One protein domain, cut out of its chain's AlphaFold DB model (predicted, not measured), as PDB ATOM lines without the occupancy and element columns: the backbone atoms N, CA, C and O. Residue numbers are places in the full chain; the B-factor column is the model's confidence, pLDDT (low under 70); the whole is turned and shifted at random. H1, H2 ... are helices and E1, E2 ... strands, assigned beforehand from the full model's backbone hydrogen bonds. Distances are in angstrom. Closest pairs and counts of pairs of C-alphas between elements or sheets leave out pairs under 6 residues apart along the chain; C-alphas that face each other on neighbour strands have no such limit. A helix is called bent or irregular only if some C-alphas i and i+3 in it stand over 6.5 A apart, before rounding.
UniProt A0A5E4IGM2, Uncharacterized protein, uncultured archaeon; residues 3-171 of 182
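Overview. This is residues 3 to 171 of the 182 residues of an uncharacterized protein of uncultured archaeon (UniProt A0A5E4IGM2). The model is a wall of six antiparallel strands with helices over one face and the other face bare. H6 and H2 lie over the middle of that face, H7 over the E1 side and H3 over the E4 side; H8 packs on H6, H4 bridges H2 and H3, and H1 and H5 follow directly from the edge strands E1 and E4. The 169 printed residues hold eight named helices and six named strands, in the order E1 H1 H2 H3 H4 E2 E3 E4 H5 H6 H7 H8 E5 E6. The sheet's order is E1 E6 E5 E2 E3 E4, and the class is mixed, helices and strands. The whole is compact, with a radius of gyration of the C-alphas of 15.6 A, and flat, spanning 45 by 42 by 23 A.

Along the chain. Start with the sheet: find C-alpha 3 at (-45.550, 6.779, 42.901), where E1, residues 3 to 7, begins. Its neighbour E6, residues 161 to 166, ends at C-alpha 166, (-41.695, 2.060, 43.682), after 16.3 A. E5, residues 152 to 158, is the longest strand at 17.4 A. Next come E2, residues 67 to 70, E3, residues 74 to 78, and E4, residues 83 to 87. Among the helices, find C-alpha 119 at (-32.642, 10.876, 56.773); from there H7, residues 119 to 133, runs 20.6 A. H5, residues 88 to 98, measures 15.4 A, H8, residues 141 to 151, 15.3 A, and H4, residues 54 to 64, 14.8 A. The shorter helices are H1, residues 8 to 15, H2, residues 23 to 27, H3, residues 35 to 42, and H6, residues 109 to 116. H3 is irregular: C-alphas 36 and 39 are 7.9 A apart.

Arrangement. Look across the sheet for backbone pairs within hydrogen-bond range: N 6 and O 162 at 2.8 A for E1 and E6, N 163 and O 156 at 2.8 A for the hairpin E5 and E6, and N 70 and O 155 at 2.8 A for E5 and E2. E2 E3 E4 form a meander, each strand the antiparallel neighbour of the one before; look at N 76 and O 69, 2.7 A, and N 75 and O 86, 2.8 A. H3, H6 and H7 on one face of the sheet make two layers, helices over strands, and H2 is on the same face. H6 stands up from the sheet over E5, at a height over the sheet of 7.4 A. H8 touches H6 at a shallow tilt of 24 degrees, opposite ways, with the C-alphas of Gly 111 and His 149 closest at 4.0 A. H2 touches H4, where the closest C-alphas, of Gly 24 and Tyr 62, are 3.6 A apart. H4, not on the sheet, touches H3, with Glu 42 and Thr 57 closest at 6.1 A between C-alphas. H3 lies over E4 and runs along it, at 17 degrees on the local plane. H7 runs slantwise to E1, at 52 degrees on the local plane. H7 touches H1 with residues 120 to 124 alone. H5 only just is on the sheet, with 5 pairs of C-alphas within 10 A, and only grazes it with residues 88 to 91. Every O i to N i+4 pair is within hydrogen-bond range in H1, H5, H6, H7 and H8; H4 has 6 of 7, H3 2 of 4, and H2 0 of 1, with 2 of 2 O i to N i+3 pairs.

Size, cuts and confidence. The two C-alphas farthest apart are those of Glu 48 and Asp 134, 47.4 A. The printed part has no cut. The link from H3 to H4, 11 residues, is long. Mean pLDDT of the printed part is 86.1; look for values under 70 at residues 29 to 32 and 99 to 106.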
ATOM      1  N   TYR A   3     -46.354   5.560  42.887       94.38
ATOM      2  CA  TYR A   3     -45.550   6.779  42.901       94.38
ATOM      3  C   TYR A   3     -45.758   7.552  44.191       94.38
ATOM      4  O   TYR A   3     -46.894   7.791  44.582       94.38
ATOM      5  N   VAL A   4     -44.656   7.978  44.798       94.19
ATOM      6  CA  VAL A   4     -44.659   8.853  45.969       94.19
ATOM      7  C   VAL A   4     -44.078  10.194  45.557       94.19
ATOM      8  O   VAL A   4     -42.907  10.280  45.193       94.19
ATOM      9  N   GLU A   5     -44.899  11.236  45.612       94.19
ATOM     10  CA  GLU A   5     -44.490  12.605  45.304       94.19
ATOM     11  C   GLU A   5     -44.315  13.374  46.603       94.19
ATOM     12  O   GLU A   5     -45.270  13.563  47.353       94.19
ATOM     13  N   VAL A   6     -43.093  13.800  46.894       91.50
ATOM     14  CA  VAL A   6     -42.770  14.586  48.081       91.50
ATOM     15  C   VAL A   6     -42.469  16.008  47.643       91.50
ATOM     16  O   VAL A   6     -41.407  16.290  47.083       91.50
ATOM     17  N   TRP A   7     -43.423  16.894  47.898       90.12
ATOM     18  CA  TRP A   7     -43.312  18.307  47.576       90.12
ATOM     19  C   TRP A   7     -42.530  19.034  48.663       90.12
ATOM     20  O   TRP A   7     -42.372  18.541  49.787       90.12
ATOM     21  N   LYS A   8     -42.032  20.226  48.348       85.12
ATOM     22  CA  LYS A   8     -41.290  21.057  49.303       85.12
ATOM     23  C   LYS A   8     -42.048  21.268  50.620       85.12
ATOM     24  O   LYS A   8     -41.439  21.237  51.689       85.12
ATOM     25  N   GLU A   9     -43.367  21.402  50.567       84.12
ATOM     26  CA  GLU A   9     -44.251  21.584  51.720       84.12
ATOM     27  C   GLU A   9     -44.276  20.344  52.623       84.12
ATOM     28  O   GLU A   9     -44.190  20.469  53.848       84.12
ATOM     29  N   ASP A  10     -44.318  19.141  52.036       82.06
ATOM     30  CA  ASP A  10     -44.244  17.879  52.784       82.06
ATOM     31  C   ASP A  10     -42.911  17.765  53.537       82.06
ATOM     32  O   ASP A  10     -42.853  17.287  54.676       82.06
ATOM     33  N   LEU A  11     -41.828  18.224  52.904       79.44
ATOM     34  CA  LEU A  11     -40.490  18.205  53.484       79.44
ATOM     35  C   LEU A  11     -40.377  19.186  54.645       79.44
ATOM     36  O   LEU A  11     -39.853  18.819  55.692       79.44
ATOM     37  N   VAL A  12     -40.900  20.404  54.498       81.06
ATOM     38  CA  VAL A  12     -40.921  21.395  55.584       81.06
ATOM     39  C   VAL A  12     -41.745  20.878  56.765       81.06
ATOM     40  O   VAL A  12     -41.280  20.943  57.905       81.06
ATOM     41  N   ALA A  13     -42.918  20.294  56.507       77.44
ATOM     42  CA  ALA A  13     -43.771  19.721  57.547       77.44
ATOM     43  C   ALA A  13     -43.085  18.568  58.301       77.44
ATOM     44  O   ALA A  13     -43.217  18.450  59.523       77.44
ATOM     45  N   THR A  14     -42.317  17.740  57.589       75.12
ATOM     46  CA  THR A  14     -41.673  16.551  58.163       75.12
ATOM     47  C   THR A  14     -40.332  16.861  58.836       75.12
ATOM     48  O   THR A  14     -40.047  16.365  59.924       75.12
ATOM     49  N   ILE A  15     -39.497  17.690  58.207       73.56
ATOM     50  CA  ILE A  15     -38.101  17.952  58.600       73.56
ATOM     51  C   ILE A  15     -38.002  19.186  59.507       73.56
ATOM     52  O   ILE A  15     -36.983  19.397  60.163       73.56
ATOM     53  N   ARG A  16     -39.069  19.995  59.583       72.94
ATOM     54  CA  ARG A  16     -39.159  21.210  60.413       72.94
ATOM     55  C   ARG A  16     -38.026  22.211  60.144       72.94
ATOM     56  O   ARG A  16     -37.631  22.961  61.028       72.94
ATOM     57  N   THR A  17     -37.493  22.197  58.923       70.69
ATOM     58  CA  THR A  17     -36.424  23.078  58.438       70.69
ATOM     59  C   THR A  17     -36.781  23.563  57.036       70.69
ATOM     60  O   THR A  17     -37.421  22.838  56.276       70.69
ATOM     61  N   GLU A  18     -36.359  24.778  56.682       73.81
ATOM     62  CA  GLU A  18     -36.513  25.312  55.328       73.81
ATOM     63  C   GLU A  18     -35.775  24.429  54.305       73.81
ATOM     64  O   GLU A  18     -34.558  24.240  54.384       73.81
ATOM     65  N   VAL A  19     -36.501  23.914  53.309       79.00
ATOM     66  CA  VAL A  19     -35.907  23.165  52.196       79.00
ATOM     67  C   VAL A  19     -35.709  24.088  51.005       79.00
ATOM     68  O   VAL A  19     -36.654  24.467  50.319       79.00
ATOM     69  N   ARG A  20     -34.457  24.469  50.747       79.12
ATOM     70  CA  ARG A  20     -34.118  25.378  49.641       79.12
ATOM     71  C   ARG A  20     -33.938  24.668  48.304       79.12
ATOM     72  O   ARG A  20     -34.261  25.250  47.278       79.12
ATOM     73  N   ASN A  21     -33.449  23.431  48.328       87.56
ATOM     74  CA  ASN A  21     -33.129  22.655  47.136       87.56
ATOM     75  C   ASN A  21     -33.548  21.185  47.342       87.56
ATOM     76  O   ASN A  21     -32.780  20.427  47.942       87.56
ATOM     77  N   PRO A  22     -34.755  20.777  46.899       89.69
ATOM     78  CA  PRO A  22     -35.184  19.385  47.013       89.69
ATOM     79  C   PRO A  22     -34.234  18.398  46.308       89.69
ATOM     80  O   PRO A  22     -33.785  17.478  46.991       89.69
ATOM     81  N   PRO A  23     -33.802  18.588  45.040       91.62
ATOM     82  CA  PRO A  23     -32.817  17.708  44.396       91.62
ATOM     83  C   PRO A  23     -31.546  17.492  45.222       91.62
ATOM     84  O   PRO A  23     -31.049  16.370  45.342       91.62
ATOM     85  N   GLY A  24     -31.069  18.553  45.872       89.44
ATOM     86  CA  GLY A  24     -29.927  18.521  46.778       89.44
ATOM     87  C   GLY A  24     -30.034  17.490  47.905       89.44
ATOM     88  O   GLY A  24     -29.027  16.925  48.337       89.44
ATOM     89  N   MET A  25     -31.248  17.165  48.351       88.75
ATOM     90  CA  MET A  25     -31.486  16.216  49.440       88.75
ATOM     91  C   MET A  25     -31.052  14.786  49.125       88.75
ATOM     92  O   MET A  25     -30.786  14.022  50.057       88.75
ATOM     93  N   LEU A  26     -30.917  14.432  47.844       90.38
ATOM     94  CA  LEU A  26     -30.365  13.149  47.402       90.38
ATOM     95  C   LEU A  26     -28.861  13.018  47.698       90.38
ATOM     96  O   LEU A  26     -28.336  11.910  47.721       90.38
ATOM     97  N   PHE A  27     -28.182  14.129  48.007       86.56
ATOM     98  CA  PHE A  27     -26.744  14.193  48.292       86.56
ATOM     99  C   PHE A  27     -26.436  14.451  49.777       86.56
ATOM    100  O   PHE A  27     -25.288  14.684  50.145       86.56
ATOM    101  N   GLY A  28     -27.449  14.389  50.648       73.38
ATOM    102  CA  GLY A  28     -27.342  14.747  52.067       73.38
ATOM    103  C   GLY A  28     -26.582  13.757  52.961       73.38
ATOM    104  O   GLY A  28     -26.447  14.017  54.155       73.38
ATOM    105  N   SER A  29     -26.104  12.622  52.437       69.06
ATOM    106  CA  SER A  29     -25.262  11.690  53.195       69.06
ATOM    107  C   SER A  29     -24.040  11.213  52.410       69.06
ATOM    108  O   SER A  29     -24.019  11.187  51.179       69.06
ATOM    109  N   THR A  30     -23.006  10.809  53.146       62.81
ATOM    110  CA  THR A  30     -21.815  10.148  52.611       62.81
ATOM    111  C   THR A  30     -22.135   8.681  52.323       62.81
ATOM    112  O   THR A  30     -21.975   7.806  53.174       62.81
ATOM    113  N   SER A  31     -22.626   8.390  51.118       64.12
ATOM    114  CA  SER A  31     -22.908   7.014  50.688       64.12
ATOM    115  C   SER A  31     -21.817   6.468  49.759       64.12
ATOM    116  O   SER A  31     -21.197   7.222  49.001       64.12
ATOM    117  N   PRO A  32     -21.571   5.146  49.794       63.31
ATOM    118  CA  PRO A  32     -20.633   4.480  48.897       63.31
ATOM    119  C   PRO A  32     -21.027   4.530  47.414       63.31
ATOM    120  O   PRO A  32     -20.148   4.281  46.596       63.31
ATOM    121  N   LEU A  33     -22.279   4.851  47.050       77.06
ATOM    122  CA  LEU A  33     -22.690   4.914  45.639       77.06
ATOM    123  C   LEU A  33     -21.954   6.019  44.879       77.06
ATOM    124  O   LEU A  33     -21.379   5.753  43.831       77.06
ATOM    125  N   LEU A  34     -22.004   7.258  45.378       79.62
ATOM    126  CA  LEU A  34     -21.458   8.409  44.654       79.62
ATOM    127  C   LEU A  34     -19.963   8.620  44.895       79.62
ATOM    128  O   LEU A  34     -19.304   9.270  44.089       79.62
ATOM    129  N   LYS A  35     -19.399   8.030  45.958       81.56
ATOM    130  CA  LYS A  35     -17.973   8.164  46.294       81.56
ATOM    131  C   LYS A  35     -17.021   7.801  45.130       81.56
ATOM    132  O   LYS A  35     -16.049   8.518  44.918       81.56
ATOM    133  N   PRO A  36     -17.250   6.731  44.349       84.31
ATOM    134  CA  PRO A  36     -16.442   6.433  43.167       84.31
ATOM    135  C   PRO A  36     -16.557   7.481  42.047       84.31
ATOM    136  O   PRO A  36     -15.629   7.625  41.260       84.31
ATOM    137  N   PHE A  37     -17.654   8.239  42.002       88.06
ATOM    138  CA  PHE A  37     -17.954   9.215  40.953       88.06
ATOM    139  C   PHE A  37     -17.676  10.667  41.360       88.06
ATOM    140  O   PHE A  37     -18.021  11.576  40.608       88.06
ATOM    141  N   MET A  38     -17.039  10.923  42.510       88.44
ATOM    142  CA  MET A  38     -16.861  12.288  43.031       88.44
ATOM    143  C   MET A  38     -16.167  13.234  42.050       88.44
ATOM    144  O   MET A  38     -16.611  14.366  41.904       88.44
ATOM    145  N   LYS A  39     -15.151  12.760  41.316       89.06
ATOM    146  CA  LYS A  39     -14.484  13.561  40.274       89.06
ATOM    147  C   LYS A  39     -15.442  13.983  39.156       89.06
ATOM    148  O   LYS A  39     -15.381  15.117  38.708       89.06
ATOM    149  N   LYS A  40     -16.336  13.081  38.741       91.62
ATOM    150  CA  LYS A  40     -17.349  13.351  37.714       91.62
ATOM    151  C   LYS A  40     -18.379  14.347  38.246       91.62
ATOM    152  O   LYS A  40     -18.688  15.330  37.594       91.62
ATOM    153  N   LEU A  41     -18.860  14.136  39.471       91.31
ATOM    154  CA  LEU A  41     -19.832  15.018  40.124       91.31
ATOM    155  C   LEU A  41     -19.284  16.426  40.390       91.31
ATOM    156  O   LEU A  41     -20.034  17.395  40.337       91.31
ATOM    157  N   GLU A  42     -17.986  16.557  40.649       92.44
ATOM    158  CA  GLU A  42     -17.317  17.848  40.820       92.44
ATOM    159  C   GLU A  42     -17.398  18.727  39.560       92.44
ATOM    160  O   GLU A  42     -17.383  19.957  39.656       92.44
ATOM    161  N   GLU A  43     -17.565  18.131  38.375       93.19
ATOM    162  CA  GLU A  43     -17.731  18.883  37.130       93.19
ATOM    163  C   GLU A  43     -18.976  19.767  37.142       93.19
ATOM    164  O   GLU A  43     -18.941  20.821  36.505       93.19
ATOM    165  N   LEU A  44     -20.016  19.379  37.895       92.06
ATOM    166  CA  LEU A  44     -21.268  20.128  38.067       92.06
ATOM    167  C   LEU A  44     -21.073  21.431  38.842       92.06
ATOM    168  O   LEU A  44     -21.928  22.315  38.775       92.06
ATOM    169  N   LEU A  45     -19.967  21.553  39.581       90.56
ATOM    170  CA  LEU A  45     -19.655  22.742  40.358       90.56
ATOM    171  C   LEU A  45     -18.988  23.818  39.486       90.56
ATOM    172  O   LEU A  45     -18.242  23.486  38.552       90.56
ATOM    173  N   PRO A  46     -19.169  25.108  39.828       87.56
ATOM    174  CA  PRO A  46     -18.383  26.203  39.265       87.56
ATOM    175  C   PRO A  46     -16.878  25.948  39.398       87.56
ATOM    176  O   PRO A  46     -16.437  25.312  40.362       87.56
ATOM    177  N   ALA A  47     -16.081  26.438  38.446       88.19
ATOM    178  CA  ALA A  47     -14.646  26.149  38.380       88.19
ATOM    179  C   ALA A  47     -13.900  26.553  39.666       88.19
ATOM    180  O   ALA A  47     -13.006  25.835  40.109       88.19
ATOM    181  N   GLU A  48     -14.325  27.634  40.323       88.44
ATOM    182  CA  GLU A  48     -13.706  28.174  41.544       88.44
ATOM    183  C   GLU A  48     -13.968  27.305  42.792       88.44
ATOM    184  O   GLU A  48     -13.350  27.487  43.853       88.44
ATOM    185  N   LYS A  49     -14.918  26.366  42.682       85.25
ATOM    186  CA  LYS A  49     -15.378  25.482  43.761       85.25
ATOM    187  C   LYS A  49     -14.890  24.038  43.614       85.25
ATOM    188  O   LYS A  49     -15.194  23.221  44.479       85.25
ATOM    189  N   ARG A  50     -14.117  23.729  42.570       89.06
ATOM    190  CA  ARG A  50     -13.494  22.409  42.363       89.06
ATOM    191  C   ARG A  50     -12.170  22.279  43.130       89.06
ATOM    192  O   ARG A  50     -11.610  23.269  43.598       89.06
ATOM    193  N   GLY A  51     -11.674  21.055  43.277       88.75
ATOM    194  CA  GLY A  51     -10.425  20.689  43.942       88.75
ATOM    195  C   GLY A  51     -10.470  20.723  45.472       88.75
ATOM    196  O   GLY A  51      -9.421  20.652  46.108       88.75
ATOM    197  N   ARG A  52     -11.653  20.853  46.088       87.56
ATOM    198  CA  ARG A  52     -11.791  21.060  47.548       87.56
ATOM    199  C   ARG A  52     -12.139  19.795  48.339       87.56
ATOM    200  O   ARG A  52     -12.360  19.862  49.547       87.56
ATOM    201  N   GLY A  53     -12.155  18.646  47.664       88.25
ATOM    202  CA  GLY A  53     -12.360  17.325  48.254       88.25
ATOM    203  C   GLY A  53     -13.817  16.856  48.277       88.25
ATOM    204  O   GLY A  53     -14.760  17.622  48.056       88.25
ATOM    205  N   ASP A  54     -13.998  15.566  48.565       87.44
ATOM    206  CA  ASP A  54     -15.286  14.873  48.434       87.44
ATOM    207  C   ASP A  54     -16.376  15.459  49.343       87.44
ATOM    208  O   ASP A  54     -17.493  15.713  48.896       87.44
ATOM    209  N   SER A  55     -16.053  15.718  50.616       84.81
ATOM    210  CA  SER A  55     -17.012  16.263  51.588       84.81
ATOM    211  C   SER A  55     -17.510  17.651  51.188       84.81
ATOM    212  O   SER A  55     -18.695  17.950  51.329       84.81
ATOM    213  N   TYR A  56     -16.612  18.494  50.665       88.19
ATOM    214  CA  TYR A  56     -16.986  19.805  50.144       88.19
ATOM    215  C   TYR A  56     -17.873  19.653  48.911       88.19
ATOM    216  O   TYR A  56     -18.923  20.283  48.833       88.19
ATOM    217  N   THR A  57     -17.499  18.763  47.991       89.19
ATOM    218  CA  THR A  57     -18.267  18.502  46.771       89.19
ATOM    219  C   THR A  57     -19.692  18.056  47.094       89.19
ATOM    220  O   THR A  57     -20.630  18.665  46.597       89.19
ATOM    221  N   LEU A  58     -19.885  17.085  47.996       85.12
ATOM    222  CA  LEU A  58     -21.222  16.644  48.429       85.12
ATOM    223  C   LEU A  58     -22.056  17.782  49.037       85.12
ATOM    224  O   LEU A  58     -23.227  17.941  48.696       85.12
ATOM    225  N   SER A  59     -21.444  18.607  49.891       85.31
ATOM    226  CA  SER A  59     -22.105  19.782  50.476       85.31
ATOM    227  C   SER A  59     -22.512  20.808  49.411       85.31
ATOM    228  O   SER A  59     -23.603  21.377  49.455       85.31
ATOM    229  N   MET A  60     -21.669  21.017  48.398       88.31
ATOM    230  CA  MET A  60     -21.982  21.921  47.298       88.31
ATOM    231  C   MET A  60     -23.074  21.363  46.381       88.31
ATOM    232  O   MET A  60     -23.965  22.118  45.993       88.31
ATOM    233  N   LEU A  61     -23.062  20.060  46.084       87.75
ATOM    234  CA  LEU A  61     -24.119  19.394  45.313       87.75
ATOM    235  C   LEU A  61     -25.482  19.552  45.996       87.75
ATOM    236  O   LEU A  61     -26.468  19.852  45.332       87.75
ATOM    237  N   TYR A  62     -25.530  19.485  47.330       85.00
ATOM    238  CA  TYR A  62     -26.757  19.760  48.083       85.00
ATOM    239  C   TYR A  62     -27.380  21.133  47.748       85.00
ATOM    240  O   TYR A  62     -28.585  21.315  47.874       85.00
ATOM    241  N   SER A  63     -26.582  22.113  47.314       84.88
ATOM    242  CA  SER A  63     -27.067  23.469  47.022       84.88
ATOM    243  C   SER A  63     -27.123  23.821  45.530       84.88
ATOM    244  O   SER A  63     -27.907  24.695  45.179       84.88
ATOM    245  N   HIS A  64     -26.334  23.175  44.661       85.56
ATOM    246  CA  HIS A  64     -26.119  23.590  43.255       85.56
ATOM    247  C   HIS A  64     -26.807  22.713  42.204       85.56
ATOM    248  O   HIS A  64     -26.759  23.034  41.020       85.56
ATOM    249  N   ILE A  65     -27.432  21.608  42.606       90.75
ATOM    250  CA  ILE A  65     -28.142  20.741  41.663       90.75
ATOM    251  C   ILE A  65     -29.531  21.299  41.362       90.75
ATOM    252  O   ILE A  65     -30.267  21.664  42.279       90.75
ATOM    253  N   GLY A  66     -29.873  21.362  40.077       91.62
ATOM    254  CA  GLY A  66     -31.168  21.807  39.571       91.62
ATOM    255  C   GLY A  66     -32.143  20.656  39.334       91.62
ATOM    256  O   GLY A  66     -33.338  20.813  39.594       91.62
ATOM    257  N   SER A  67     -31.648  19.500  38.882       95.50
ATOM    258  CA  SER A  67     -32.466  18.305  38.662       95.50
ATOM    259  C   SER A  67     -31.678  17.009  38.880       95.50
ATOM    260  O   SER A  67     -30.450  16.964  38.741       95.50
ATOM    261  N   VAL A  68     -32.393  15.941  39.232       96.44
ATOM    262  CA  VAL A  68     -31.863  14.573  39.222       96.44
ATOM    263  C   VAL A  68     -32.897  13.652  38.605       96.44
ATOM    264  O   VAL A  68     -34.045  13.645  39.031       96.44
ATOM    265  N   HIS A  69     -32.470  12.845  37.648       97.12
ATOM    266  CA  HIS A  69     -33.231  11.730  37.111       97.12
ATOM    267  C   HIS A  69     -32.461  10.441  37.386       97.12
ATOM    268  O   HIS A  69     -31.258  10.371  37.150       97.12
ATOM    269  N   GLY A  70     -33.130   9.420  37.894       95.62
ATOM    270  CA  GLY A  70     -32.553   8.106  38.117       95.62
ATOM    271  C   GLY A  70     -33.537   7.030  37.709       95.62
ATOM    272  O   GLY A  70     -34.673   7.042  38.172       95.62
ATOM    273  N   ASP A  71     -33.085   6.086  36.899       94.94
ATOM    274  CA  ASP A  71     -33.811   4.881  36.523       94.94
ATOM    275  C   ASP A  71     -32.875   3.666  36.597       94.94
ATOM    276  O   ASP A  71     -31.729   3.756  37.044       94.94
ATOM    277  N   GLU A  72     -33.351   2.497  36.180       90.06
ATOM    278  CA  GLU A  72     -32.563   1.266  36.261       90.06
ATOM    279  C   GLU A  72     -31.276   1.275  35.422       90.06
ATOM    280  O   GLU A  72     -30.383   0.465  35.679       90.06
ATOM    281  N   ASN A  73     -31.160   2.174  34.445       91.56
ATOM    282  CA  ASN A  73     -30.052   2.226  33.499       91.56
ATOM    283  C   ASN A  73     -29.053   3.330  33.844       91.56
ATOM    284  O   ASN A  73     -27.854   3.158  33.617       91.56
ATOM    285  N   LEU A  74     -29.515   4.463  34.375       94.44
ATOM    286  CA  LEU A  74     -28.649   5.602  34.651       94.44
ATOM    287  C   LEU A  74     -29.144   6.510  35.777       94.44
ATOM    288  O   LEU A  74     -30.307   6.529  36.160       94.44
ATOM    289  N   ILE A  75     -28.221   7.329  36.269       94.75
ATOM    290  CA  ILE A  75     -28.480   8.504  37.093       94.75
ATOM    291  C   ILE A  75     -27.939   9.715  36.338       94.75
ATOM    292  O   ILE A  75     -26.738   9.822  36.102       94.75
ATOM    293  N   ARG A  76     -28.812  10.643  35.973       96.12
ATOM    294  CA  ARG A  76     -28.476  11.929  35.372       96.12
ATOM    295  C   ARG A  76     -28.680  13.038  36.395       96.12
ATOM    296  O   ARG A  76     -29.741  13.144  36.998       96.12
ATOM    297  N   ILE A  77     -27.661  13.861  36.590       95.38
ATOM    298  CA  ILE A  77     -27.655  14.961  37.554       95.38
ATOM    299  C   ILE A  77     -27.314  16.227  36.788       95.38
ATOM    300  O   ILE A  77     -26.307  16.255  36.080       95.38
ATOM    301  N   GLU A  78     -28.129  17.262  36.940       94.94
ATOM    302  CA  GLU A  78     -27.953  18.520  36.220       94.94
ATOM    303  C   GLU A  78     -27.792  19.686  37.195       94.94
ATOM    304  O   GLU A  78     -28.534  19.819  38.170       94.94
ATOM    305  N   SER A  79     -26.815  20.542  36.918       91.06
ATOM    306  CA  SER A  79     -26.757  21.914  37.414       91.06
ATOM    307  C   SER A  79     -27.183  22.872  36.299       91.06
ATOM    308  O   SER A  79     -27.468  22.440  35.183       91.06
ATOM    309  N   ASP A  80     -27.228  24.174  36.585       83.25
ATOM    310  CA  ASP A  80     -27.712  25.182  35.629       83.25
ATOM    311  C   ASP A  80     -26.959  25.170  34.281       83.25
ATOM    312  O   ASP A  80     -27.532  25.512  33.249       83.25
ATOM    313  N   GLU A  81     -25.690  24.750  34.268       84.62
ATOM    314  CA  GLU A  81     -24.825  24.807  33.080       84.62
ATOM    315  C   GLU A  81     -24.368  23.433  32.576       84.62
ATOM    316  O   GLU A  81     -23.783  23.327  31.495       84.62
ATOM    317  N   LYS A  82     -24.544  22.370  33.370       92.81
ATOM    318  CA  LYS A  82     -23.873  21.088  33.137       92.81
ATOM    319  C   LYS A  82     -24.719  19.899  33.540       92.81
ATOM    320  O   LYS A  82     -25.522  19.971  34.461       92.81
ATOM    321  N   ALA A  83     -24.447  18.768  32.899       94.25
ATOM    322  CA  ALA A  83     -25.048  17.492  33.236       94.25
ATOM    323  C   ALA A  83     -23.978  16.408  33.363       94.25
ATOM    324  O   ALA A  83     -23.055  16.327  32.554       94.25
ATOM    325  N   VAL A  84     -24.143  15.548  34.359       94.50
ATOM    326  CA  VAL A  84     -23.342  14.345  34.571       94.50
ATOM    327  C   VAL A  84     -24.271  13.149  34.514       94.50
ATOM    328  O   VAL A  84     -25.337  13.152  35.125       94.50
ATOM    329  N   VAL A  85     -23.855  12.114  33.793       95.62
ATOM    330  CA  VAL A  85     -24.567  10.837  33.717       95.62
ATOM    331  C   VAL A  85     -23.702   9.766  34.358       95.62
ATOM    332  O   VAL A  85     -22.519   9.682  34.056       95.62
ATOM    333  N   ILE A  86     -24.274   8.960  35.237       92.50
ATOM    334  CA  ILE A  86     -23.682   7.753  35.802       92.50
ATOM    335  C   ILE A  86     -24.494   6.586  35.264       92.50
ATOM    336  O   ILE A  86     -25.677   6.476  35.563       92.50
ATOM    337  N   THR A  87     -23.876   5.730  34.466       92.25
ATOM    338  CA  THR A  87     -24.546   4.553  33.901       92.25
ATOM    339  C   THR A  87     -24.451   3.353  34.837       92.25
ATOM    340  O   THR A  87     -23.575   3.271  35.709       92.25
ATOM    341  N   ARG A  88     -25.353   2.389  34.651       89.00
ATOM    342  CA  ARG A  88     -25.315   1.110  35.361       89.00
ATOM    343  C   ARG A  88     -24.034   0.356  35.048       89.00
ATOM    344  O   ARG A  88     -23.453  -0.236  35.953       89.00
ATOM    345  N   GLU A  89     -23.586   0.409  33.801       88.81
ATOM    346  CA  GLU A  89     -22.363  -0.227  33.327       88.81
ATOM    347  C   GLU A  89     -21.139   0.346  34.046       88.81
ATOM    348  O   GLU A  89     -20.349  -0.418  34.595       88.81
ATOM    349  N   GLU A  90     -21.019   1.676  34.139       88.56
ATOM    350  CA  GLU A  90     -19.920   2.323  34.871       88.56
ATOM    351  C   GLU A  90     -19.882   1.893  36.346       88.56
ATOM    352  O   GLU A  90     -18.809   1.611  36.890       88.56
ATOM    353  N   LEU A  91     -21.044   1.817  37.009       84.50
ATOM    354  CA  LEU A  91     -21.106   1.332  38.389       84.50
ATOM    355  C   LEU A  91     -20.748  -0.157  38.476       84.50
ATOM    356  O   LEU A  91     -20.005  -0.546  39.375       84.50
ATOM    357  N   ALA A  92     -21.261  -0.983  37.564       83.50
ATOM    358  CA  ALA A  92     -21.000  -2.417  37.535       83.50
ATOM    359  C   ALA A  92     -19.505  -2.711  37.365       83.50
ATOM    360  O   ALA A  92     -18.971  -3.506  38.135       83.50
ATOM    361  N   THR A  93     -18.820  -2.020  36.449       84.81
ATOM    362  CA  THR A  93     -17.365  -2.130  36.274       84.81
ATOM    363  C   THR A  93     -16.630  -1.787  37.567       84.81
ATOM    364  O   THR A  93     -15.836  -2.584  38.054       84.81
ATOM    365  N   MET A  94     -16.951  -0.655  38.201       79.75
ATOM    366  CA  MET A  94     -16.262  -0.257  39.433       79.75
ATOM    367  C   MET A  94     -16.520  -1.186  40.622       79.75
ATOM    368  O   MET A  94     -15.638  -1.357  41.469       79.75
ATOM    369  N   ILE A  95     -17.724  -1.756  40.734       76.50
ATOM    370  CA  ILE A  95     -18.017  -2.760  41.762       76.50
ATOM    371  C   ILE A  95     -17.318  -4.077  41.426       76.50
ATOM    372  O   ILE A  95     -16.809  -4.698  42.349       76.50
ATOM    373  N   GLY A  96     -17.231  -4.473  40.156       74.81
ATOM    374  CA  GLY A  96     -16.476  -5.650  39.718       74.81
ATOM    375  C   GLY A  96     -14.996  -5.559  40.043       74.81
ATOM    376  O   GLY A  96     -14.441  -6.492  40.620       74.81
ATOM    377  N   ASP A  97     -14.391  -4.400  39.803       76.75
ATOM    378  CA  ASP A  97     -12.982  -4.165  40.114       76.75
ATOM    379  C   ASP A  97     -12.702  -4.216  41.624       76.75
ATOM    380  O   ASP A  97     -11.660  -4.704  42.061       76.75
ATOM    381  N   ARG A  98     -13.625  -3.701  42.451       73.00
ATOM    382  CA  ARG A  98     -13.441  -3.625  43.915       73.00
ATOM    383  C   ARG A  98     -13.927  -4.858  44.668       73.00
ATOM    384  O   ARG A  98     -13.398  -5.164  45.734       73.00
ATOM    385  N   TYR A  99     -14.956  -5.521  44.157       69.25
ATOM    386  CA  TYR A  99     -15.661  -6.627  44.795       69.25
ATOM    387  C   TYR A  99     -16.037  -7.688  43.746       69.25
ATOM    388  O   TYR A  99     -17.216  -7.831  43.414       69.25
ATOM    389  N   PRO A 100     -15.062  -8.483  43.262       64.88
ATOM    390  CA  PRO A 100     -15.269  -9.432  42.161       64.88
ATOM    391  C   PRO A 100     -16.304 -10.533  42.447       64.88
ATOM    392  O   PRO A 100     -16.772 -11.200  41.534       64.88
ATOM    393  N   SER A 101     -16.645 -10.752  43.723       67.31
ATOM    394  CA  SER A 101     -17.613 -11.755  44.179       67.31
ATOM    395  C   SER A 101     -19.043 -11.225  44.351       67.31
ATOM    396  O   SER A 101     -19.927 -11.985  44.744       67.31
ATOM    397  N   MET A 102     -19.288  -9.933  44.112       62.44
ATOM    398  CA  MET A 102     -20.627  -9.344  44.186       62.44
ATOM    399  C   MET A 102     -21.363  -9.499  42.857       62.44
ATOM    400  O   MET A 102     -20.849  -9.139  41.807       62.44
ATOM    401  N   ASP A 103     -22.621  -9.924  42.909       60.75
ATOM    402  CA  ASP A 103     -23.489  -9.974  41.736       60.75
ATOM    403  C   ASP A 103     -23.935  -8.565  41.295       60.75
ATOM    404  O   ASP A 103     -24.939  -8.023  41.766       60.75
ATOM    405  N   HIS A 104     -23.197  -7.959  40.357       63.12
ATOM    406  CA  HIS A 104     -23.462  -6.602  39.844       63.12
ATOM    407  C   HIS A 104     -24.823  -6.467  39.144       63.12
ATOM    408  O   HIS A 104     -25.373  -5.371  39.032       63.12
ATOM    409  N   HIS A 105     -25.416  -7.583  38.712       55.53
ATOM    410  CA  HIS A 105     -26.750  -7.602  38.114       55.53
ATOM    411  C   HIS A 105     -27.851  -7.165  39.098       55.53
ATOM    412  O   HIS A 105     -28.933  -6.783  38.659       55.53
ATOM    413  N   ARG A 106     -27.571  -7.146  40.409       68.12
ATOM    414  CA  ARG A 106     -28.493  -6.684  41.462       68.12
ATOM    415  C   ARG A 106     -28.366  -5.197  41.800       68.12
ATOM    416  O   ARG A 106     -29.022  -4.731  42.728       68.12
ATOM    417  N   LEU A 107     -27.521  -4.445  41.091       78.50
ATOM    418  CA  LEU A 107     -27.358  -3.011  41.325       78.50
ATOM    419  C   LEU A 107     -28.624  -2.251  40.917       78.50
ATOM    420  O   LEU A 107     -28.840  -1.966  39.743       78.50
ATOM    421  N   ASN A 108     -29.441  -1.900  41.907       87.50
ATOM    422  CA  ASN A 108     -30.541  -0.962  41.735       87.50
ATOM    423  C   ASN A 108     -30.035   0.475  41.939       87.50
ATOM    424  O   ASN A 108     -29.944   0.947  43.076       87.50
ATOM    425  N   LEU A 109     -29.681   1.151  40.843       89.50
ATOM    426  CA  LEU A 109     -29.190   2.533  40.841       89.50
ATOM    427  C   LEU A 109     -30.102   3.515  41.601       89.50
ATOM    428  O   LEU A 109     -29.615   4.146  42.543       89.50
ATOM    429  N   PRO A 110     -31.400   3.642  41.273       92.19
ATOM    430  CA  PRO A 110     -32.276   4.602  41.929       92.19
ATOM    431  C   PRO A 110     -32.526   4.202  43.387       92.19
ATOM    432  O   PRO A 110     -32.543   5.068  44.258       92.19
ATOM    433  N   GLY A 111     -32.558   2.904  43.707       91.94
ATOM    434  CA  GLY A 111     -32.537   2.436  45.095       91.94
ATOM    435  C   GLY A 111     -31.286   2.873  45.865       91.94
ATOM    436  O   GLY A 111     -31.386   3.369  46.986       91.94
ATOM    437  N   LEU A 112     -30.096   2.741  45.278       89.25
ATOM    438  CA  LEU A 112     -28.841   3.178  45.902       89.25
ATOM    439  C   LEU A 112     -28.780   4.704  46.069       89.25
ATOM    440  O   LEU A 112     -28.308   5.184  47.104       89.25
ATOM    441  N   LEU A 113     -29.285   5.459  45.089       91.12
ATOM    442  CA  LEU A 113     -29.398   6.916  45.154       91.12
ATOM    443  C   LEU A 113     -30.361   7.333  46.269       91.12
ATOM    444  O   LEU A 113     -30.032   8.193  47.086       91.12
ATOM    445  N   PHE A 114     -31.508   6.658  46.384       92.50
ATOM    446  CA  PHE A 114     -32.445   6.872  47.481       92.50
ATOM    447  C   PHE A 114     -31.784   6.641  48.841       92.50
ATOM    448  O   PHE A 114     -31.935   7.457  49.748       92.50
ATOM    449  N   LEU A 115     -31.010   5.564  49.002       89.56
ATOM    450  CA  LEU A 115     -30.338   5.272  50.272       89.56
ATOM    451  C   LEU A 115     -29.306   6.333  50.679       89.56
ATOM    452  O   LEU A 115     -29.011   6.449  51.875       89.56
ATOM    453  N   GLN A 116     -28.772   7.088  49.715       86.88
ATOM    454  CA  GLN A 116     -27.869   8.213  49.955       86.88
ATOM    455  C   GLN A 116     -28.590   9.491  50.401       86.88
ATOM    456  O   GLN A 116     -27.966  10.371  51.006       86.88
ATOM    457  N   SER A 117     -29.886   9.603  50.143       89.00
ATOM    458  CA  SER A 117     -30.641  10.792  50.514       89.00
ATOM    459  C   SER A 117     -30.618  11.078  52.021       89.00
ATOM    460  O   SER A 117     -30.296  10.218  52.849       89.00
ATOM    461  N   SER A 118     -30.965  12.309  52.393       85.56
ATOM    462  CA  SER A 118     -30.983  12.715  53.796       85.56
ATOM    463  C   SER A 118     -31.987  11.884  54.622       85.56
ATOM    464  O   SER A 118     -33.059  11.521  54.127       85.56
ATOM    465  N   PRO A 119     -31.709  11.611  55.914       84.00
ATOM    466  CA  PRO A 119     -32.642  10.876  56.773       84.00
ATOM    467  C   PRO A 119     -34.033  11.518  56.858       84.00
ATOM    468  O   PRO A 119     -35.033  10.809  56.937       84.00
ATOM    469  N   GLY A 120     -34.097  12.853  56.811       84.88
ATOM    470  CA  GLY A 120     -35.355  13.596  56.802       84.88
ATOM    471  C   GLY A 120     -36.189  13.324  55.550       84.88
ATOM    472  O   GLY A 120     -37.398  13.128  55.660       84.88
ATOM    473  N   PHE A 121     -35.551  13.230  54.378       88.75
ATOM    474  CA  PHE A 121     -36.242  12.853  53.146       88.75
ATOM    475  C   PHE A 121     -36.789  11.425  53.216       88.75
ATOM    476  O   PHE A 121     -37.964  11.199  52.939       88.75
ATOM    477  N   GLN A 122     -35.967  10.472  53.667       89.75
ATOM    478  CA  GLN A 122     -36.393   9.077  53.818       89.75
ATOM    479  C   GLN A 122     -37.600   8.960  54.764       89.75
ATOM    480  O   GLN A 122     -38.539   8.220  54.479       89.75
ATOM    481  N   ALA A 123     -37.612   9.725  55.861       87.56
ATOM    482  CA  ALA A 123     -38.738   9.771  56.790       87.56
ATOM    483  C   ALA A 123     -40.010  10.367  56.158       87.56
ATOM    484  O   ALA A 123     -41.092   9.812  56.353       87.56
ATOM    485  N   ALA A 124     -39.889  11.446  55.376       89.38
ATOM    486  CA  ALA A 124     -41.015  12.045  54.652       89.38
ATOM    487  C   ALA A 124     -41.641  11.055  53.662       89.38
ATOM    488  O   ALA A 124     -42.858  10.887  53.639       89.38
ATOM    489  N   VAL A 125     -40.811  10.319  52.922       91.31
ATOM    490  CA  VAL A 125     -41.263   9.289  51.977       91.31
ATOM    491  C   VAL A 125     -42.000   8.165  52.699       91.31
ATOM    492  O   VAL A 125     -43.118   7.834  52.319       91.31
ATOM    493  N   VAL A 126     -41.440   7.628  53.793       89.81
ATOM    494  CA  VAL A 126     -42.127   6.613  54.617       89.81
ATOM    495  C   VAL A 126     -43.468   7.140  55.139       89.81
ATOM    496  O   VAL A 126     -44.455   6.404  55.152       89.81
ATOM    497  N   SER A 127     -43.525   8.404  55.565       87.81
ATOM    498  CA  SER A 127     -44.760   9.023  56.050       87.81
ATOM    499  C   SER A 127     -45.818   9.137  54.947       87.81
ATOM    500  O   SER A 127     -46.959   8.729  55.180       87.81
ATOM    501  N   LYS A 128     -45.452   9.593  53.738       90.19
ATOM    502  CA  LYS A 128     -46.384   9.640  52.597       90.19
ATOM    503  C   LYS A 128     -46.839   8.248  52.176       90.19
ATOM    504  O   LYS A 128     -48.030   8.046  51.996       90.19
ATOM    505  N   MET A 129     -45.940   7.265  52.129       89.12
ATOM    506  CA  MET A 129     -46.305   5.873  51.828       89.12
ATOM    507  C   MET A 129     -47.356   5.317  52.792       89.12
ATOM    508  O   MET A 129     -48.323   4.697  52.354       89.12
ATOM    509  N   LYS A 130     -47.200   5.579  54.097       88.00
ATOM    510  CA  LYS A 130     -48.184   5.184  55.116       88.00
ATOM    511  C   LYS A 130     -49.522   5.905  54.935       88.00
ATOM    512  O   LYS A 130     -50.565   5.289  55.098       88.00
ATOM    513  N   ARG A 131     -49.496   7.205  54.628       88.19
ATOM    514  CA  ARG A 131     -50.692   8.061  54.562       88.19
ATOM    515  C   ARG A 131     -51.498   7.897  53.272       88.19
ATOM    516  O   ARG A 131     -52.718   7.947  53.324       88.19
ATOM    517  N   GLU A 132     -50.826   7.756  52.135       90.12
ATOM    518  CA  GLU A 132     -51.443   7.831  50.798       90.12
ATOM    519  C   GLU A 132     -51.617   6.462  50.139       90.12
ATOM    520  O   GLU A 132     -52.467   6.311  49.266       90.12
ATOM    521  N   HIS A 133     -50.854   5.457  50.574       86.00
ATOM    522  CA  HIS A 133     -50.891   4.113  49.992       86.00
ATOM    523  C   HIS A 133     -51.193   3.006  51.019       86.00
ATOM    524  O   HIS A 133     -51.157   1.836  50.654       86.00
ATOM    525  N   ASP A 134     -51.456   3.359  52.287       85.69
ATOM    526  CA  ASP A 134     -51.666   2.433  53.422       85.69
ATOM    527  C   ASP A 134     -50.569   1.357  53.558       85.69
ATOM    528  O   ASP A 134     -50.784   0.225  53.994       85.69
ATOM    529  N   LEU A 135     -49.336   1.706  53.175       83.44
ATOM    530  CA  LEU A 135     -48.209   0.780  53.219       83.44
ATOM    531  C   LEU A 135     -47.538   0.807  54.585       83.44
ATOM    532  O   LEU A 135     -46.969   1.816  55.009       83.44
ATOM    533  N   ARG A 136     -47.538  -0.346  55.255       78.94
ATOM    534  CA  ARG A 136     -46.841  -0.552  56.526       78.94
ATOM    535  C   ARG A 136     -45.616  -1.426  56.310       78.94
ATOM    536  O   ARG A 136     -45.730  -2.614  56.029       78.94
ATOM    537  N   PHE A 137     -44.438  -0.834  56.475       75.50
ATOM    538  CA  PHE A 137     -43.183  -1.583  56.503       75.50
ATOM    539  C   PHE A 137     -42.782  -1.927  57.935       75.50
ATOM    540  O   PHE A 137     -43.079  -1.144  58.842       75.50
ATOM    541  N   PRO A 138     -42.073  -3.053  58.139       78.00
ATOM    542  CA  PRO A 138     -41.488  -3.374  59.428       78.00
ATOM    543  C   PRO A 138     -40.566  -2.256  59.908       78.00
ATOM    544  O   PRO A 138     -39.799  -1.681  59.126       78.00
ATOM    545  N   ASP A 139     -40.605  -1.990  61.210       73.50
ATOM    546  CA  ASP A 139     -39.674  -1.060  61.830       73.50
ATOM    547  C   ASP A 139     -38.239  -1.604  61.757       73.50
ATOM    548  O   ASP A 139     -37.983  -2.811  61.808       73.50
ATOM    549  N   GLY A 140     -37.273  -0.695  61.620       82.38
ATOM    550  CA  GLY A 140     -35.854  -1.032  61.596       82.38
ATOM    551  C   GLY A 140     -35.117  -0.484  60.379       82.38
ATOM    552  O   GLY A 140     -35.461  -0.719  59.221       82.38
ATOM    553  N   ARG A 141     -34.012   0.216  60.648       82.50
ATOM    554  CA  ARG A 141     -33.213   0.906  59.624       82.50
ATOM    555  C   ARG A 141     -32.679  -0.035  58.542       82.50
ATOM    556  O   ARG A 141     -32.627   0.347  57.379       82.50
ATOM    557  N   ARG A 142     -32.258  -1.250  58.911       84.06
ATOM    558  CA  ARG A 142     -31.713  -2.233  57.956       84.06
ATOM    559  C   ARG A 142     -32.798  -2.756  57.013       84.06
ATOM    560  O   ARG A 142     -32.556  -2.832  55.814       84.06
ATOM    561  N   THR A 143     -33.977  -3.056  57.550       85.56
ATOM    562  CA  THR A 143     -35.124  -3.559  56.788       85.56
ATOM    563  C   THR A 143     -35.637  -2.510  55.812       85.56
ATOM    564  O   THR A 143     -35.755  -2.799  54.627       85.56
ATOM    565  N   LEU A 144     -35.823  -1.264  56.263       85.69
ATOM    566  CA  LEU A 144     -36.216  -0.157  55.384       85.69
ATOM    567  C   LEU A 144     -35.194   0.085  54.270       85.69
ATOM    568  O   LEU A 144     -35.573   0.251  53.118       85.69
ATOM    569  N   ARG A 145     -33.892   0.051  54.588       87.56
ATOM    570  CA  ARG A 145     -32.838   0.176  53.571       87.56
ATOM    571  C   ARG A 145     -32.919  -0.924  52.520       87.56
ATOM    572  O   ARG A 145     -32.779  -0.633  51.339       87.56
ATOM    573  N   TYR A 146     -33.136  -2.165  52.945       87.62
ATOM    574  CA  TYR A 146     -33.316  -3.280  52.024       87.62
ATOM    575  C   TYR A 146     -34.551  -3.078  51.140       87.62
ATOM    576  O   TYR A 146     -34.437  -3.175  49.924       87.62
ATOM    577  N   ILE A 147     -35.692  -2.723  51.735       89.19
ATOM    578  CA  ILE A 147     -36.940  -2.466  51.008       89.19
ATOM    579  C   ILE A 147     -36.722  -1.388  49.951       89.19
ATOM    580  O   ILE A 147     -36.903  -1.664  48.774       89.19
ATOM    581  N   PHE A 148     -36.244  -0.204  50.334       90.75
ATOM    582  CA  PHE A 148     -36.046   0.886  49.381       90.75
ATOM    583  C   PHE A 148     -35.011   0.562  48.307       90.75
ATOM    584  O   PHE A 148     -35.214   0.902  47.144       90.75
ATOM    585  N   HIS A 149     -33.928  -0.133  48.666       90.19
ATOM    586  CA  HIS A 149     -32.959  -0.586  47.676       90.19
ATOM    587  C   HIS A 149     -33.561  -1.569  46.671       90.19
ATOM    588  O   HIS A 149     -33.127  -1.582  45.531       90.19
ATOM    589  N   MET A 150     -34.542  -2.382  47.057       89.38
ATOM    590  CA  MET A 150     -35.187  -3.324  46.142       89.38
ATOM    591  C   MET A 150     -36.295  -2.664  45.323       89.38
ATOM    592  O   MET A 150     -36.411  -2.928  44.131       89.38
ATOM    593  N   THR A 151     -37.111  -1.814  45.947       92.00
ATOM    594  CA  THR A 151     -38.378  -1.369  45.360       92.00
ATOM    595  C   THR A 151     -38.270  -0.086  44.566       92.00
ATOM    596  O   THR A 151     -39.069   0.103  43.665       92.00
ATOM    597  N   VAL A 152     -37.350   0.827  44.888       94.81
ATOM    598  CA  VAL A 152     -37.270   2.105  44.165       94.81
ATOM    599  C   VAL A 152     -36.805   1.841  42.733       94.81
ATOM    600  O   VAL A 152     -35.711   1.327  42.539       94.81
ATOM    601  N   THR A 153     -37.627   2.163  41.740       95.38
ATOM    602  CA  THR A 153     -37.353   1.928  40.310       95.38
ATOM    603  C   THR A 153     -37.064   3.212  39.549       95.38
ATOM    604  O   THR A 153     -36.415   3.161  38.508       95.38
ATOM    605  N   SER A 154     -37.509   4.359  40.067       97.12
ATOM    606  CA  SER A 154     -37.173   5.661  39.505       97.12
ATOM    607  C   SER A 154     -37.142   6.765  40.559       97.12
ATOM    608  O   SER A 154     -37.808   6.679  41.594       97.12
ATOM    609  N   ILE A 155     -36.368   7.811  40.283       97.38
ATOM    610  CA  ILE A 155     -36.340   9.067  41.033       97.38
ATOM    611  C   ILE A 155     -36.309  10.212  40.031       97.38
ATOM    612  O   ILE A 155     -35.390  10.294  39.226       97.38
ATOM    613  N   ASP A 156     -37.255  11.131  40.151       97.25
ATOM    614  CA  ASP A 156     -37.278  12.392  39.422       97.25
ATOM    615  C   ASP A 156     -37.337  13.532  40.437       97.25
ATOM    616  O   ASP A 156     -38.305  13.669  41.183       97.25
ATOM    617  N   ALA A 157     -36.285  14.338  40.509       95.50
ATOM    618  CA  ALA A 157     -36.170  15.451  41.435       95.50
ATOM    619  C   ALA A 157     -36.016  16.766  40.676       95.50
ATOM    620  O   ALA A 157     -35.115  16.913  39.849       95.50
ATOM    621  N   TYR A 158     -36.849  17.742  41.034       92.69
ATOM    622  CA  TYR A 158     -36.847  19.097  40.484       92.69
ATOM    623  C   TYR A 158     -37.063  20.122  41.603       92.69
ATOM    624  O   TYR A 158     -37.298  19.762  42.755       92.69
ATOM    625  N   LYS A 159     -37.020  21.416  41.269       88.06
ATOM    626  CA  LYS A 159     -37.131  22.520  42.245       88.06
ATOM    627  C   LYS A 159     -38.366  22.445  43.153       88.06
ATOM    628  O   LYS A 159     -38.273  22.855  44.307       88.06
ATOM    629  N   GLU A 160     -39.467  21.889  42.656       87.75
ATOM    630  CA  GLU A 160     -40.741  21.805  43.382       87.75
ATOM    631  C   GLU A 160     -40.851  20.579  44.304       87.75
ATOM    632  O   GLU A 160     -41.587  20.594  45.292       87.75
ATOM    633  N   GLY A 161     -40.109  19.505  44.020       91.69
ATOM    634  CA  GLY A 161     -40.260  18.256  44.755       91.69
ATOM    635  C   GLY A 161     -39.545  17.069  44.127       91.69
ATOM    636  O   GLY A 161     -38.802  17.191  43.151       91.69
ATOM    637  N   ILE A 162     -39.771  15.904  44.727       95.44
ATOM    638  CA  ILE A 162     -39.164  14.639  44.321       95.44
ATOM    639  C   ILE A 162     -40.258  13.595  44.143       95.44
ATOM    640  O   ILE A 162     -41.011  13.309  45.073       95.44
ATOM    641  N   LYS A 163     -40.312  12.993  42.961       96.31
ATOM    642  CA  LYS A 163     -41.164  11.859  42.626       96.31
ATOM    643  C   LYS A 163     -40.345  10.579  42.655       96.31
ATOM    644  O   LYS A 163     -39.270  10.505  42.069       96.31
ATOM    645  N   ILE A 164     -40.855   9.564  43.340       97.00
ATOM    646  CA  ILE A 164     -40.206   8.260  43.471       97.00
ATOM    647  C   ILE A 164     -41.150   7.194  42.935       97.00
ATOM    648  O   ILE A 164     -42.272   7.063  43.424       97.00
ATOM    649  N   GLY A 165     -40.690   6.422  41.954       96.69
ATOM    650  CA  GLY A 165     -41.352   5.197  41.520       96.69
ATOM    651  C   GLY A 165     -40.952   4.034  42.419       96.69
ATOM    652  O   GLY A 165     -39.762   3.822  42.663       96.69
ATOM    653  N   LEU A 166     -41.933   3.284  42.924       94.38
ATOM    654  CA  LEU A 166     -41.695   2.060  43.682       94.38
ATOM    655  C   LEU A 166     -42.435   0.874  43.069       94.38
ATOM    656  O   LEU A 166     -43.648   0.913  42.849       94.38
ATOM    657  N   ASP A 167     -41.712  -0.217  42.871       93.31
ATOM    658  CA  ASP A 167     -42.262  -1.510  42.513       93.31
ATOM    659  C   ASP A 167     -42.159  -2.488  43.688       93.31
ATOM    660  O   ASP A 167     -41.093  -3.021  44.003       93.31
ATOM    661  N   LEU A 168     -43.287  -2.686  44.371       88.69
ATOM    662  CA  LEU A 168     -43.384  -3.560  45.539       88.69
ATOM    663  C   LEU A 168     -43.319  -5.044  45.165       88.69
ATOM    664  O   LEU A 168     -42.952  -5.853  46.016       88.69
ATOM    665  N   ASP A 169     -43.588  -5.394  43.904       89.31
ATOM    666  CA  ASP A 169     -43.503  -6.775  43.421       89.31
ATOM    667  C   ASP A 169     -42.049  -7.285  43.385       89.31
ATOM    668  O   ASP A 169     -41.812  -8.492  43.333       89.31
ATOM    669  N   ARG A 170     -41.065  -6.374  43.483       88.12
ATOM    670  CA  ARG A 170     -39.632  -6.695  43.613       88.12
ATOM    671  C   ARG A 170     -39.240  -7.173  45.007       88.12
ATOM    672  O   ARG A 170     -38.126  -7.675  45.184       88.12
ATOM    673  N   LEU A 171     -40.101  -6.997  46.011       84.81
ATOM    674  CA  LEU A 171     -39.850  -7.576  47.325       84.81
ATOM    675  C   LEU A 171     -39.969  -9.100  47.232       84.81
ATOM    676  O   LEU A 171     -40.855  -9.606  46.539       84.81
TER     677      LEU A 171